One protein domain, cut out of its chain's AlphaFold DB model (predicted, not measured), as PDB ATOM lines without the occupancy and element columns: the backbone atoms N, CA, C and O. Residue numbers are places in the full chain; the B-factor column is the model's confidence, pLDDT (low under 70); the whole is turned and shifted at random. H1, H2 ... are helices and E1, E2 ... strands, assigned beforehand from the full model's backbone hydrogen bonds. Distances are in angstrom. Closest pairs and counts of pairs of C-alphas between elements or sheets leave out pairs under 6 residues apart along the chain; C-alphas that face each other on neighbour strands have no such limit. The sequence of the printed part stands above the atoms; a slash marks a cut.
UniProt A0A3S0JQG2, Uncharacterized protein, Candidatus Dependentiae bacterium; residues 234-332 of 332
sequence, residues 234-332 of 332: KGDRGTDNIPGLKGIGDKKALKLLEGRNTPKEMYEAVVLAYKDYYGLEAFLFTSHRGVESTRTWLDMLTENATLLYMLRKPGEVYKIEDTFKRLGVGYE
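This is residues 234 to 332 of the 332 residues of an uncharacterized protein of Candidatus Dependentiae bacterium (UniProt A0A3S0JQG2). A small hairpin of two strands, E1 and E2, lies at one end of a helical body, far from its middle. In that body the longest helix, H2, has H1, H3 and H4 packed on it at steep angles, and the loop residues 311 to 316 stick out. The printed part has 99 residues, with named elements in the order H1, H2, E1, E2, H3, H4; the sheet, E1 - E2, is antiparallel and the class is mostly helix. The whole is compact, with a radius of gyration of the C-alphas of 14.0 A and spans of 40 by 34 by 31 A.

E1 is residues 283 to 286, 10.0 A long, and E2 is 292 to 295, 9.5 A. H2, residues 263 to 278, measures 22.8 A, and H3, 297 to 308, measures 16.7 A. H1, 250 to 257, and H4, 320 to 327, measure 10.8 A each. C-alpha 250 is at (231.702, 277.919, 347.263), C-alpha 283 at (235.866, 290.879, 370.317) and C-alpha 327 at (228.282, 302.448, 346.210).

In the E1 and E2 hairpin, N 283 and O 295 are 2.8 A apart, within hydrogen-bond range. H2, the hub, touches H3 with residues 274 to 278 alone, closest at C-alphas 278 and 297, 5.3 A, a steep tilt of 56 degrees. It touches H1, closest at C-alphas 266 and 257, 6.1 A, and H4, closest at C-alphas 264 and 327, 5.5 A. H3 and H4 only just touch, with 3 pairs of C-alphas within 8 A, the closest being 302 and 320, 6.0 A. H1 and H3 are apart. In H1, H2, H3 and H4 every O i to N i+4 pair is within hydrogen-bond range.

The farthest C-alphas, Asn 261 and Gly 290, are 40.3 A apart. The printed part has no cut, H3 to H4 is the long link, and no printed residue is under 70 in pLDDT.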
ATOM      1  N   LYS A 234     233.990 283.399 350.905       97.44
ATOM      2  CA  LYS A 234     234.519 282.024 351.028       97.44
ATOM      3  C   LYS A 234     236.020 281.947 351.334       97.44
ATOM      4  O   LYS A 234     236.528 280.866 351.628       97.44
ATOM      5  N   GLY A 235     236.717 283.068 351.192       96.44
ATOM      6  CA  GLY A 235     238.169 283.154 351.204       96.44
ATOM      7  C   GLY A 235     238.828 282.516 349.981       96.44
ATOM      8  O   GLY A 235     238.185 282.128 348.999       96.44
ATOM      9  N   ASP A 236     240.139 282.356 350.095       94.31
ATOM     10  CA  ASP A 236     240.960 281.548 349.205       94.31
ATOM     11  C   ASP A 236     241.949 280.704 350.020       94.31
ATOM     12  O   ASP A 236     243.165 280.894 350.053       94.31
ATOM     13  N   ARG A 237     241.387 279.763 350.780       91.25
ATOM     14  CA  ARG A 237     242.167 278.969 351.734       91.25
ATOM     15  C   ARG A 237     243.109 277.970 351.059       91.25
ATOM     16  O   ARG A 237     244.092 277.567 351.668       91.25
ATOM     17  N   GLY A 238     242.780 277.534 349.842       86.81
ATOM     18  CA  GLY A 238     243.515 276.484 349.132       86.81
ATOM     19  C   GLY A 238     244.819 276.958 348.494       86.81
ATOM     20  O   GLY A 238     245.761 276.172 348.436       86.81
ATOM     21  N   THR A 239     244.877 278.213 348.041       87.56
ATOM     22  CA  THR A 239     246.050 278.762 347.340       87.56
ATOM     23  C   THR A 239     246.818 279.710 348.249       87.56
ATOM     24  O   THR A 239     248.009 279.503 348.490       87.56
ATOM     25  N   ASP A 240     246.109 280.682 348.828       92.00
ATOM     26  CA  ASP A 240     246.724 281.813 349.524       92.00
ATOM     27  C   ASP A 240     246.540 281.803 351.044       92.00
ATOM     28  O   ASP A 240     247.083 282.653 351.755       92.00
ATOM     29  N   ASN A 241     245.841 280.790 351.566       95.00
ATOM     30  CA  ASN A 241     245.522 280.627 352.987       95.00
ATOM     31  C   ASN A 241     244.662 281.776 353.557       95.00
ATOM     32  O   ASN A 241     244.667 282.032 354.760       95.00
ATOM     33  N   ILE A 242     243.879 282.438 352.700       96.25
ATOM     34  CA  ILE A 242     242.958 283.510 353.096       96.25
ATOM     35  C   ILE A 242     241.637 282.874 353.558       96.25
ATOM     36  O   ILE A 242     241.013 282.138 352.789       96.25
ATOM     37  N   PRO A 243     241.180 283.103 354.800       95.69
ATOM     38  CA  PRO A 243     240.112 282.296 355.384       95.69
ATOM     39  C   PRO A 243     238.696 282.649 354.922       95.69
ATOM     40  O   PRO A 243     237.856 281.750 354.910       95.69
ATOM     41  N   GLY A 244     238.407 283.917 354.601       97.12
ATOM     42  CA  GLY A 244     237.020 284.379 354.466       97.12
ATOM     43  C   GLY A 244     236.204 284.113 355.740       97.12
ATOM     44  O   GLY A 244     236.729 284.179 356.855       97.12
ATOM     45  N   LEU A 245     234.924 283.767 355.584       98.00
ATOM     46  CA  LEU A 245     234.055 283.334 356.679       98.00
ATOM     47  C   LEU A 245     234.190 281.827 356.932       98.00
ATOM     48  O   LEU A 245     233.949 280.980 356.066       98.00
ATOM     49  N   LYS A 246     234.533 281.464 358.169       94.94
ATOM     50  CA  LYS A 246     234.745 280.064 358.557       94.94
ATOM     51  C   LYS A 246     233.468 279.238 358.354       94.94
ATOM     52  O   LYS A 246     232.393 279.571 358.843       94.94
ATOM     53  N   GLY A 247     233.610 278.089 357.693       93.44
ATOM     54  CA  GLY A 247     232.498 277.156 357.451       93.44
ATOM     55  C   GLY A 247     231.623 277.507 356.242       93.44
ATOM     56  O   GLY A 247     230.592 276.850 356.019       93.44
ATOM     57  N   ILE A 248     232.039 278.497 355.446       95.94
ATOM     58  CA  ILE A 248     231.400 278.897 354.196       95.94
ATOM     59  C   ILE A 248     232.327 278.559 353.025       95.94
ATOM     60  O   ILE A 248     233.386 279.144 352.858       95.94
ATOM     61  N   GLY A 249     231.924 277.575 352.218       93.56
ATOM     62  CA  GLY A 249     232.584 277.242 350.950       93.56
ATOM     63  C   GLY A 249     231.772 277.723 349.749       93.56
ATOM     64  O   GLY A 249     230.681 278.274 349.919       93.56
ATOM     65  N   ASP A 250     232.258 277.432 348.538       94.56
ATOM     66  CA  ASP A 250     231.702 277.919 347.263       94.56
ATOM     67  C   ASP A 250     230.164 277.865 347.195       94.56
ATOM     68  O   ASP A 250     229.523 278.868 346.906       94.56
ATOM     69  N   LYS A 251     229.544 276.722 347.533       96.56
ATOM     70  CA  LYS A 251     228.077 276.552 347.458       96.56
ATOM     71  C   LYS A 251     227.302 277.511 348.363       96.56
ATOM     72  O   LYS A 251     226.271 278.038 347.959       96.56
ATOM     73  N   LYS A 252     227.769 277.711 349.598       97.44
ATOM     74  CA  LYS A 252     227.106 278.610 350.554       97.44
ATOM     75  C   LYS A 252     227.345 280.070 350.175       97.44
ATOM     76  O   LYS A 252     226.422 280.866 350.272       97.44
ATOM     77  N   ALA A 253     228.551 280.393 349.710       97.31
ATOM     78  CA  ALA A 253     228.890 281.737 349.260       97.31
ATOM     79  C   ALA A 253     228.075 282.152 348.023       97.31
ATOM     80  O   ALA A 253     227.508 283.238 348.008       97.31
ATOM     81  N   LEU A 254     227.921 281.256 347.040       97.50
ATOM     82  CA  LEU A 254     227.054 281.480 345.876       97.50
ATOM     83  C   LEU A 254     225.599 281.719 346.286       97.50
ATOM     84  O   LEU A 254     224.970 282.639 345.782       97.50
ATOM     85  N   LYS A 255     225.082 280.940 347.243       98.06
ATOM     86  CA  LYS A 255     223.720 281.121 347.760       98.06
ATOM     87  C   LYS A 255     223.512 282.487 348.429       98.06
ATOM     88  O   LYS A 255     222.429 283.047 348.333       98.06
ATOM     89  N   LEU A 256     224.528 283.033 349.102       97.69
ATOM     90  CA  LEU A 256     224.445 284.362 349.723       97.69
ATOM     91  C   LEU A 256     224.381 285.500 348.690       97.69
ATOM     92  O   LEU A 256     223.798 286.544 348.973       97.69
ATOM     93  N   LEU A 257     224.954 285.291 347.503       97.88
ATOM     94  CA  LEU A 257     224.948 286.258 346.399       97.88
ATOM     95  C   LEU A 257     223.822 286.011 345.384       97.88
ATOM     96  O   LEU A 257     223.656 286.789 344.446       97.88
ATOM     97  N   GLU A 258     223.031 284.953 345.559       96.81
ATOM     98  CA  GLU A 258     221.936 284.607 344.658       96.81
ATOM     99  C   GLU A 258     220.902 285.745 344.586       96.81
ATOM    100  O   GLU A 258     220.453 286.276 345.604       96.81
ATOM    101  N   GLY A 259     220.550 286.152 343.364       95.50
ATOM    102  CA  GLY A 259     219.611 287.248 343.112       95.50
ATOM    103  C   GLY A 259     220.167 288.661 343.337       95.50
ATOM    104  O   GLY A 259     219.417 289.621 343.180       95.50
ATOM    105  N   ARG A 260     221.454 288.814 343.680       96.94
ATOM    106  CA  ARG A 260     222.133 290.115 343.805       96.94
ATOM    107  C   ARG A 260     222.751 290.483 342.461       96.94
ATOM    108  O   ARG A 260     223.720 289.861 342.037       96.94
ATOM    109  N   ASN A 261     222.180 291.472 341.780       94.56
ATOM    110  CA  ASN A 261     222.531 291.798 340.394       94.56
ATOM    111  C   ASN A 261     223.384 293.060 340.282       94.56
ATOM    112  O   ASN A 261     224.075 293.249 339.285       94.56
ATOM    113  N   THR A 262     223.352 293.926 341.295       97.88
ATOM    114  CA  THR A 262     224.156 295.151 341.312       97.88
ATOM    115  C   THR A 262     225.359 295.026 342.248       97.88
ATOM    116  O   THR A 262     225.292 294.310 343.250       97.88
ATOM    117  N   PRO A 263     226.453 295.779 342.007       98.19
ATOM    118  CA  PRO A 263     227.585 295.808 342.928       98.19
ATOM    119  C   PRO A 263     227.176 296.175 344.358       98.19
ATOM    120  O   PRO A 263     227.654 295.565 345.308       98.19
ATOM    121  N   LYS A 264     226.254 297.136 344.521       98.38
ATOM    122  CA  LYS A 264     225.743 297.545 345.834       98.38
ATOM    123  C   LYS A 264     225.115 296.365 346.583       98.38
ATOM    124  O   LYS A 264     225.531 296.075 347.697       98.38
ATOM    125  N   GLU A 265     224.183 295.659 345.945       98.50
ATOM    126  CA  GLU A 265     223.498 294.498 346.528       98.50
ATOM    127  C   GLU A 265     224.466 293.370 346.916       98.50
ATOM    128  O   GLU A 265     224.275 292.709 347.937       98.50
ATOM    129  N   MET A 266     225.511 293.141 346.111       98.62
ATOM    130  CA  MET A 266     226.533 292.131 346.403       98.62
ATOM    131  C   MET A 266     227.353 292.510 347.642       98.62
ATOM    132  O   MET A 266     227.547 291.675 348.522       98.62
ATOM    133  N   TYR A 267     227.797 293.766 347.754       98.69
ATOM    134  CA  TYR A 267     228.527 294.230 348.937       98.69
ATOM    135  C   TYR A 267     227.643 294.304 350.189       98.69
ATOM    136  O   TYR A 267     228.125 293.989 351.273       98.69
ATOM    137  N   GLU A 268     226.359 294.649 350.066       98.69
ATOM    138  CA  GLU A 268     225.400 294.564 351.179       98.69
ATOM    139  C   GLU A 268     225.274 293.128 351.706       98.69
ATOM    140  O   GLU A 268     225.267 292.915 352.918       98.69
ATOM    141  N   ALA A 269     225.248 292.129 350.815       98.56
ATOM    142  CA  ALA A 269     225.245 290.722 351.211       98.56
ATOM    143  C   ALA A 269     226.548 290.308 351.920       98.56
ATOM    144  O   ALA A 269     226.498 289.557 352.892       98.56
ATOM    145  N   VAL A 270     227.704 290.822 351.480       98.75
ATOM    146  CA  VAL A 270     228.990 290.612 352.172       98.75
ATOM    147  C   VAL A 270     228.956 291.218 353.577       98.75
ATOM    148  O   VAL A 270     229.297 290.532 354.536       98.75
ATOM    149  N   VAL A 271     228.520 292.476 353.712       98.75
ATOM    150  CA  VAL A 271     228.412 293.164 355.011       98.75
ATOM    151  C   VAL A 271     227.504 292.385 355.959       98.75
ATOM    152  O   VAL A 271     227.908 292.099 357.084       98.75
ATOM    153  N   LEU A 272     226.316 291.988 355.495       98.44
ATOM    154  CA  LEU A 272     225.378 291.203 356.294       98.44
ATOM    155  C   LEU A 272     225.995 289.869 356.731       98.44
ATOM    156  O   LEU A 272     225.965 289.546 357.911       98.44
ATOM    157  N   ALA A 273     226.633 289.134 355.814       98.50
ATOM    158  CA  ALA A 273     227.248 287.847 356.132       98.50
ATOM    159  C   ALA A 273     228.358 287.960 357.193       98.50
ATOM    160  O   ALA A 273     228.493 287.075 358.039       98.50
ATOM    161  N   TYR A 274     229.153 289.035 357.168       98.69
ATOM    162  CA  TYR A 274     230.184 289.273 358.179       98.69
ATOM    163  C   TYR A 274     229.600 289.728 359.521       98.69
ATOM    164  O   TYR A 274     230.036 289.215 360.555       98.69
ATOM    165  N   LYS A 275     228.607 290.629 359.520       98.38
ATOM    166  CA  LYS A 275     227.884 291.047 360.735       98.38
ATOM    167  C   LYS A 275     227.203 289.854 361.412       98.38
ATOM    168  O   LYS A 275     227.349 289.682 362.617       98.38
ATOM    169  N   ASP A 276     226.545 288.990 360.641       97.75
ATOM    170  CA  ASP A 276     225.880 287.786 361.151       97.75
ATOM    171  C   ASP A 276     226.872 286.780 361.755       97.75
ATOM    172  O   ASP A 276     226.553 286.090 362.723       97.75
ATOM    173  N   TYR A 277     228.078 286.674 361.187       97.94
ATOM    174  CA  TYR A 277     229.083 285.714 361.640       97.94
ATOM    175  C   TYR A 277     229.834 286.173 362.899       97.94
ATOM    176  O   TYR A 277     230.038 285.373 363.813       97.94
ATOM    177  N   TYR A 278     230.284 287.430 362.934       97.56
ATOM    178  CA  TYR A 278     231.128 287.960 364.014       97.56
ATOM    179  C   TYR A 278     230.345 288.723 365.091       97.56
ATOM    180  O   TYR A 278     230.854 288.892 366.196       97.56
ATOM    181  N   GLY A 279     229.122 289.166 364.795       97.50
ATOM    182  CA  GLY A 279     228.376 290.103 365.630       97.50
ATOM    183  C   GLY A 279     228.782 291.563 365.400       97.50
ATOM    184  O   GLY A 279     229.697 291.874 364.634       97.50
ATOM    185  N   LEU A 280     228.055 292.474 366.053       96.88
ATOM    186  CA  LEU A 280     228.293 293.922 365.965       96.88
ATOM    187  C   LEU A 280     229.311 294.418 366.996       96.88
ATOM    188  O   LEU A 280     229.998 295.406 366.753       96.88
ATOM    189  N   GLU A 281     229.412 293.720 368.124       97.44
ATOM    190  CA  GLU A 281     230.324 294.075 369.204       97.44
ATOM    191  C   GLU A 281     231.761 293.683 368.868       97.44
ATOM    192  O   GLU A 281     232.026 292.683 368.193       97.44
ATOM    193  N   ALA A 282     232.706 294.466 369.380       97.88
ATOM    194  CA  ALA A 282     234.111 294.126 369.265       97.88
ATOM    195  C   ALA A 282     234.452 292.891 370.118       97.88
ATOM    196  O   ALA A 282     233.889 292.670 371.190       97.88
ATOM    197  N   PHE A 283     235.416 292.098 369.658       97.94
ATOM    198  CA  PHE A 283     235.866 290.879 370.317       97.94
ATOM    199  C   PHE A 283     237.394 290.835 370.424       97.94
ATOM    200  O   PHE A 283     238.118 291.468 369.649       97.94
ATOM    201  N   LEU A 284     237.893 290.076 371.402       97.94
ATOM    202  CA  LEU A 284     239.322 289.816 371.546       97.94
ATOM    203  C   LEU A 284     239.784 288.859 370.445       97.94
ATOM    204  O   LEU A 284     239.195 287.799 370.235       97.94
ATOM    205  N   PHE A 285     240.860 289.227 369.762       97.81
ATOM    206  CA  PHE A 285     241.422 288.480 368.651       97.81
ATOM    207  C   PHE A 285     242.935 288.323 368.820       97.81
ATOM    208  O   PHE A 285     243.649 289.305 369.036       97.81
ATOM    209  N   THR A 286     243.426 287.098 368.646       97.88
ATOM    210  CA  THR A 286     244.858 286.781 368.633       97.88
ATOM    211  C   THR A 286     245.282 286.447 367.207       97.88
ATOM    212  O   THR A 286     244.763 285.508 366.601       97.88
ATOM    213  N   SER A 287     246.230 287.213 366.668       97.44
ATOM    214  CA  SER A 287     246.766 286.986 365.324       97.44
ATOM    215  C   SER A 287     247.574 285.692 365.234       97.44
ATOM    216  O   SER A 287     248.034 285.149 366.240       97.44
ATOM    217  N   HIS A 288     247.862 285.244 364.009       95.75
ATOM    218  CA  HIS A 288     248.751 284.101 363.770       95.75
ATOM    219  C   HIS A 288     250.186 284.309 364.305       95.75
ATOM    220  O   HIS A 288     250.972 283.364 364.342       95.75
ATOM    221  N   ARG A 289     250.533 285.544 364.699       95.94
ATOM    222  CA  ARG A 289     251.813 285.929 365.315       95.94
ATOM    223  C   ARG A 289     251.740 286.005 366.844       95.94
ATOM    224  O   ARG A 289     252.697 286.443 367.468       95.94
ATOM    225  N   GLY A 290     250.610 285.632 367.450       97.06
ATOM    226  CA  GLY A 290     250.399 285.709 368.899       97.06
ATOM    227  C   GLY A 290     250.123 287.120 369.425       97.06
ATOM    228  O   GLY A 290     250.134 287.329 370.632       97.06
ATOM    229  N   VAL A 291     249.879 288.095 368.541       97.06
ATOM    230  CA  VAL A 291     249.561 289.476 368.940       97.06
ATOM    231  C   VAL A 291     248.071 289.587 369.228       97.06
ATOM    232  O   VAL A 291     247.257 289.325 368.340       97.06
ATOM    233  N   GLU A 292     247.730 289.992 370.446       97.88
ATOM    234  CA  GLU A 292     246.357 290.252 370.871       97.88
ATOM    235  C   GLU A 292     245.901 291.660 370.471       97.88
ATOM    236  O   GLU A 292     246.649 292.633 370.560       97.88
ATOM    237  N   SER A 293     244.658 291.772 370.014       97.38
ATOM    238  CA  SER A 293     244.020 293.039 369.652       97.38
ATOM    239  C   SER A 293     242.506 292.935 369.817       97.38
ATOM    240  O   SER A 293     241.945 291.842 369.776       97.38
ATOM    241  N   THR A 294     241.834 294.069 369.993       98.12
ATOM    242  CA  THR A 294     240.367 294.133 369.905       98.12
ATOM    243  C   THR A 294     239.981 294.390 368.451       98.12
ATOM    244  O   THR A 294     240.554 295.279 367.824       98.12
ATOM    245  N   ARG A 295     239.060 293.591 367.904       98.06
ATOM    246  CA  ARG A 295     238.656 293.624 366.490       98.06
ATOM    247  C   ARG A 295     237.138 293.605 366.353       98.06
ATOM    248  O   ARG A 295     236.433 293.128 367.235       98.06
ATOM    249  N   THR A 296     236.648 294.092 365.227       98.38
ATOM    250  CA  THR A 296     235.244 294.066 364.803       98.38
ATOM    251  C   THR A 296     235.070 293.172 363.576       98.38
ATOM    252  O   THR A 296     236.046 292.765 362.940       98.38
ATOM    253  N   TRP A 297     233.826 292.895 363.180       98.31
ATOM    254  CA  TRP A 297     233.541 292.214 361.911       98.31
ATOM    255  C   TRP A 297     234.153 292.950 360.702       98.31
ATOM    256  O   TRP A 297     234.587 292.303 359.745       98.31
ATOM    257  N   LEU A 298     234.213 294.289 360.754       98.50
ATOM    258  CA  LEU A 298     234.741 295.125 359.678       98.50
ATOM    259  C   LEU A 298     236.259 294.994 359.576       98.50
ATOM    260  O   LEU A 298     236.777 294.948 358.464       98.50
ATOM    261  N   ASP A 299     236.970 294.857 360.698       98.31
ATOM    262  CA  ASP A 299     238.415 294.606 360.678       98.31
ATOM    263  C   ASP A 299     238.737 293.273 359.989       98.31
ATOM    264  O   ASP A 299     239.650 293.197 359.166       98.31
ATOM    265  N   MET A 300     237.946 292.233 360.277       98.31
ATOM    266  CA  MET A 300     238.105 290.910 359.661       98.31
ATOM    267  C   MET A 300     237.821 290.945 358.157       98.31
ATOM    268  O   MET A 300     238.533 290.321 357.368       98.31
ATOM    269  N   LEU A 301     236.775 291.671 357.753       98.62
ATOM    270  CA  LEU A 301     236.451 291.868 356.344       98.62
ATOM    271  C   LEU A 301     237.539 292.670 355.631       98.62
ATOM    272  O   LEU A 301     237.945 292.291 354.537       98.62
ATOM    273  N   THR A 302     238.014 293.751 356.247       98.38
ATOM    274  CA  THR A 302     239.024 294.644 355.672       98.38
ATOM    275  C   THR A 302     240.304 293.887 355.375       98.38
ATOM    276  O   THR A 302     240.808 293.985 354.263       98.38
ATOM    277  N   GLU A 303     240.786 293.060 356.306       98.38
ATOM    278  CA  GLU A 303     241.986 292.263 356.060       98.38
ATOM    279  C   GLU A 303     241.801 291.275 354.899       98.38
ATOM    280  O   GLU A 303     242.600 291.276 353.962       98.38
ATOM    281  N   ASN A 304     240.725 290.477 354.905       98.19
ATOM    282  CA  ASN A 304     240.436 289.562 353.796       98.19
ATOM    283  C   ASN A 304     240.338 290.323 352.463       98.19
ATOM    284  O   ASN A 304     240.845 289.859 351.444       98.19
ATOM    285  N   ALA A 305     239.718 291.502 352.469       98.19
ATOM    286  CA  ALA A 305     239.565 292.326 351.285       98.19
ATOM    287  C   ALA A 305     240.901 292.881 350.782       98.19
ATOM    288  O   ALA A 305     241.155 292.830 349.584       98.19
ATOM    289  N   THR A 306     241.776 293.348 351.672       97.62
ATOM    290  CA  THR A 306     243.132 293.792 351.328       97.62
ATOM    291  C   THR A 306     243.958 292.668 350.705       97.62
ATOM    292  O   THR A 306     244.698 292.921 349.759       97.62
ATOM    293  N   LEU A 307     243.822 291.434 351.196       97.06
ATOM    294  CA  LEU A 307     244.572 290.288 350.675       97.06
ATOM    295  C   LEU A 307     244.042 289.796 349.318       97.06
ATOM    296  O   LEU A 307     244.839 289.428 348.460       97.06
ATOM    297  N   LEU A 308     242.722 289.808 349.106       97.19
ATOM    298  CA  LEU A 308     242.073 289.286 347.890       97.19
ATOM    299  C   LEU A 308     241.992 290.292 346.736       97.19
ATOM    300  O   LEU A 308     241.774 289.918 345.582       97.19
ATOM    301  N   TYR A 309     242.074 291.584 347.038       97.44
ATOM    302  CA  TYR A 309     241.880 292.612 346.031       97.44
ATOM    303  C   TYR A 309     243.091 292.705 345.105       97.44
ATOM    304  O   TYR A 309     244.225 292.861 345.560       97.44
ATOM    305  N   MET A 310     242.836 292.648 343.798       96.38
ATOM    306  CA  MET A 310     243.848 292.916 342.782       96.38
ATOM    307  C   MET A 310     243.935 294.413 342.517       96.38
ATOM    308  O   MET A 310     242.930 295.075 342.225       96.38
ATOM    309  N   LEU A 311     245.155 294.947 342.581       96.81
ATOM    310  CA  LEU A 311     245.376 296.383 342.448       96.81
ATOM    311  C   LEU A 311     244.937 296.909 341.074       96.81
ATOM    312  O   LEU A 311     245.029 296.260 340.033       96.81
ATOM    313  N   ARG A 312     244.449 298.142 341.079       96.12
ATOM    314  CA  ARG A 312     243.836 298.865 339.963       96.12
ATOM    315  C   ARG A 312     244.718 300.005 339.467       96.12
ATOM    316  O   ARG A 312     244.571 300.448 338.327       96.12
ATOM    317  N   LYS A 313     245.633 300.492 340.305       94.94
ATOM    318  CA  LYS A 313     246.640 301.505 339.959       94.94
ATOM    319  C   LYS A 313     247.949 301.262 340.726       94.94
ATOM    320  O   LYS A 313     247.911 300.677 341.806       94.94
ATOM    321  N   PRO A 314     249.100 301.732 340.211       93.06
ATOM    322  CA  PRO A 314     250.366 301.643 340.936       93.06
ATOM    323  C   PRO A 314     250.293 302.346 342.297       93.06
ATOM    324  O   PRO A 314     249.752 303.451 342.388       93.06
ATOM    325  N   GLY A 315     250.841 301.711 343.337       91.31
ATOM    326  CA  GLY A 315     250.878 302.258 344.698       91.31
ATOM    327  C   GLY A 315     249.512 302.355 345.389       91.31
ATOM    328  O   GLY A 315     249.358 303.125 346.335       91.31
ATOM    329  N   GLU A 316     248.494 301.640 344.904       93.69
ATOM    330  CA  GLU A 316     247.193 301.595 345.567       93.69
ATOM    331  C   GLU A 316     247.259 300.841 346.894       93.69
ATOM    332  O   GLU A 316     247.825 299.757 346.981       93.69
ATOM    333  N   VAL A 317     246.598 301.399 347.906       92.56
ATOM    334  CA  VAL A 317     246.255 300.698 349.143       92.56
ATOM    335  C   VAL A 317     244.741 300.576 349.171       92.56
ATOM    336  O   VAL A 317     244.040 301.589 349.242       92.56
ATOM    337  N   TYR A 318     244.233 299.352 349.055       95.62
ATOM    338  CA  TYR A 318     242.796 299.117 349.004       95.62
ATOM    339  C   TYR A 318     242.157 299.225 350.389       95.62
ATOM    340  O   TYR A 318     242.629 298.619 351.350       95.62
ATOM    341  N   LYS A 319     241.053 299.976 350.459       96.12
ATOM    342  CA  LYS A 319     240.169 300.084 351.622       96.12
ATOM    343  C   LYS A 319     238.753 299.754 351.181       96.12
ATOM    344  O   LYS A 319     238.225 300.381 350.254       96.12
ATOM    345  N   ILE A 320     238.135 298.762 351.813       97.62
ATOM    346  CA  ILE A 320     236.810 298.296 351.400       97.62
ATOM    347  C   ILE A 320     235.733 299.357 351.669       97.62
ATOM    348  O   ILE A 320     234.796 299.518 350.889       97.62
ATOM    349  N   GLU A 321     235.931 300.181 352.693       97.75
ATOM    350  CA  GLU A 321     235.048 301.275 353.084       97.75
ATOM    351  C   GLU A 321     234.936 302.346 351.995       97.75
ATOM    352  O   GLU A 321     233.861 302.909 351.787       97.75
ATOM    353  N   ASP A 322     236.002 302.594 351.228       96.94
ATOM    354  CA  ASP A 322     235.943 303.505 350.078       96.94
ATOM    355  C   ASP A 322     235.034 302.945 348.974       96.94
ATOM    356  O   ASP A 322     234.374 303.695 348.248       96.94
ATOM    357  N   THR A 323     234.948 301.616 348.862       97.00
ATOM    358  CA  THR A 323     233.983 300.964 347.972       97.00
ATOM    359  C   THR A 323     232.566 301.073 348.515       97.00
ATOM    360  O   THR A 323     231.665 301.409 347.744       97.00
ATOM    361  N   PHE A 324     232.366 300.883 349.820       98.19
ATOM    362  CA  PHE A 324     231.054 301.062 350.441       98.19
ATOM    363  C   PHE A 324     230.516 302.478 350.259       98.19
ATOM    364  O   PHE A 324     229.401 302.644 349.769       98.19
ATOM    365  N   LYS A 325     231.332 303.501 350.542       97.88
ATOM    366  CA  LYS A 325     230.972 304.914 350.349       97.88
ATOM    367  C   LYS A 325     230.603 305.214 348.899       97.88
ATOM    368  O   LYS A 325     229.566 305.816 348.645       97.88
ATOM    369  N   ARG A 326     231.418 304.756 347.941       97.25
ATOM    370  CA  ARG A 326     231.171 304.965 346.503       97.25
ATOM    371  C   ARG A 326     229.855 304.341 346.034       97.25
ATOM    372  O   ARG A 326     229.210 304.891 345.149       97.25
ATOM    373  N   LEU A 327     229.490 303.186 346.587       97.25
ATOM    374  CA  LEU A 327     228.282 302.448 346.210       97.25
ATOM    375  C   LEU A 327     227.064 302.789 347.082       97.25
ATOM    376  O   LEU A 327     225.965 302.330 346.783       97.25
ATOM    377  N   GLY A 328     227.235 303.570 348.151       97.69
ATOM    378  CA  GLY A 328     226.181 303.842 349.129       97.69
ATOM    379  C   GLY A 328     225.716 302.584 349.870       97.69
ATOM    380  O   GLY A 328     224.512 302.413 350.067       97.69
ATOM    381  N   VAL A 329     226.649 301.690 350.211       97.81
ATOM    382  CA  VAL A 329     226.420 300.507 351.058       97.81
ATOM    383  C   VAL A 329     226.502 300.946 352.517       97.81
ATOM    384  O   VAL A 329     227.487 301.565 352.912       97.81
ATOM    385  N   GLY A 330     225.480 300.639 353.315       95.25
ATOM    386  CA  GLY A 330     225.499 300.900 354.755       95.25
ATOM    387  C   GLY A 330     226.376 299.884 355.482       95.25
ATOM    388  O   GLY A 330     226.150 298.683 355.359       95.25
ATOM    389  N   TYR A 331     227.371 300.359 356.230       92.19
ATOM    390  CA  TYR A 331     228.318 299.502 356.951       92.19
ATOM    391  C   TYR A 331     228.641 299.991 358.366       92.19
ATOM    392  O   TYR A 331     229.409 299.332 359.056       92.19
ATOM    393  N   GLU A 332     228.059 301.110 358.798       80.75
ATOM    394  CA  GLU A 332     228.144 301.553 360.194       80.75
ATOM    395  C   GLU A 332     227.397 300.601 361.142       80.75
ATOM    396  O   GLU A 332     226.498 299.843 360.676       80.75
TER     397      GLU A 332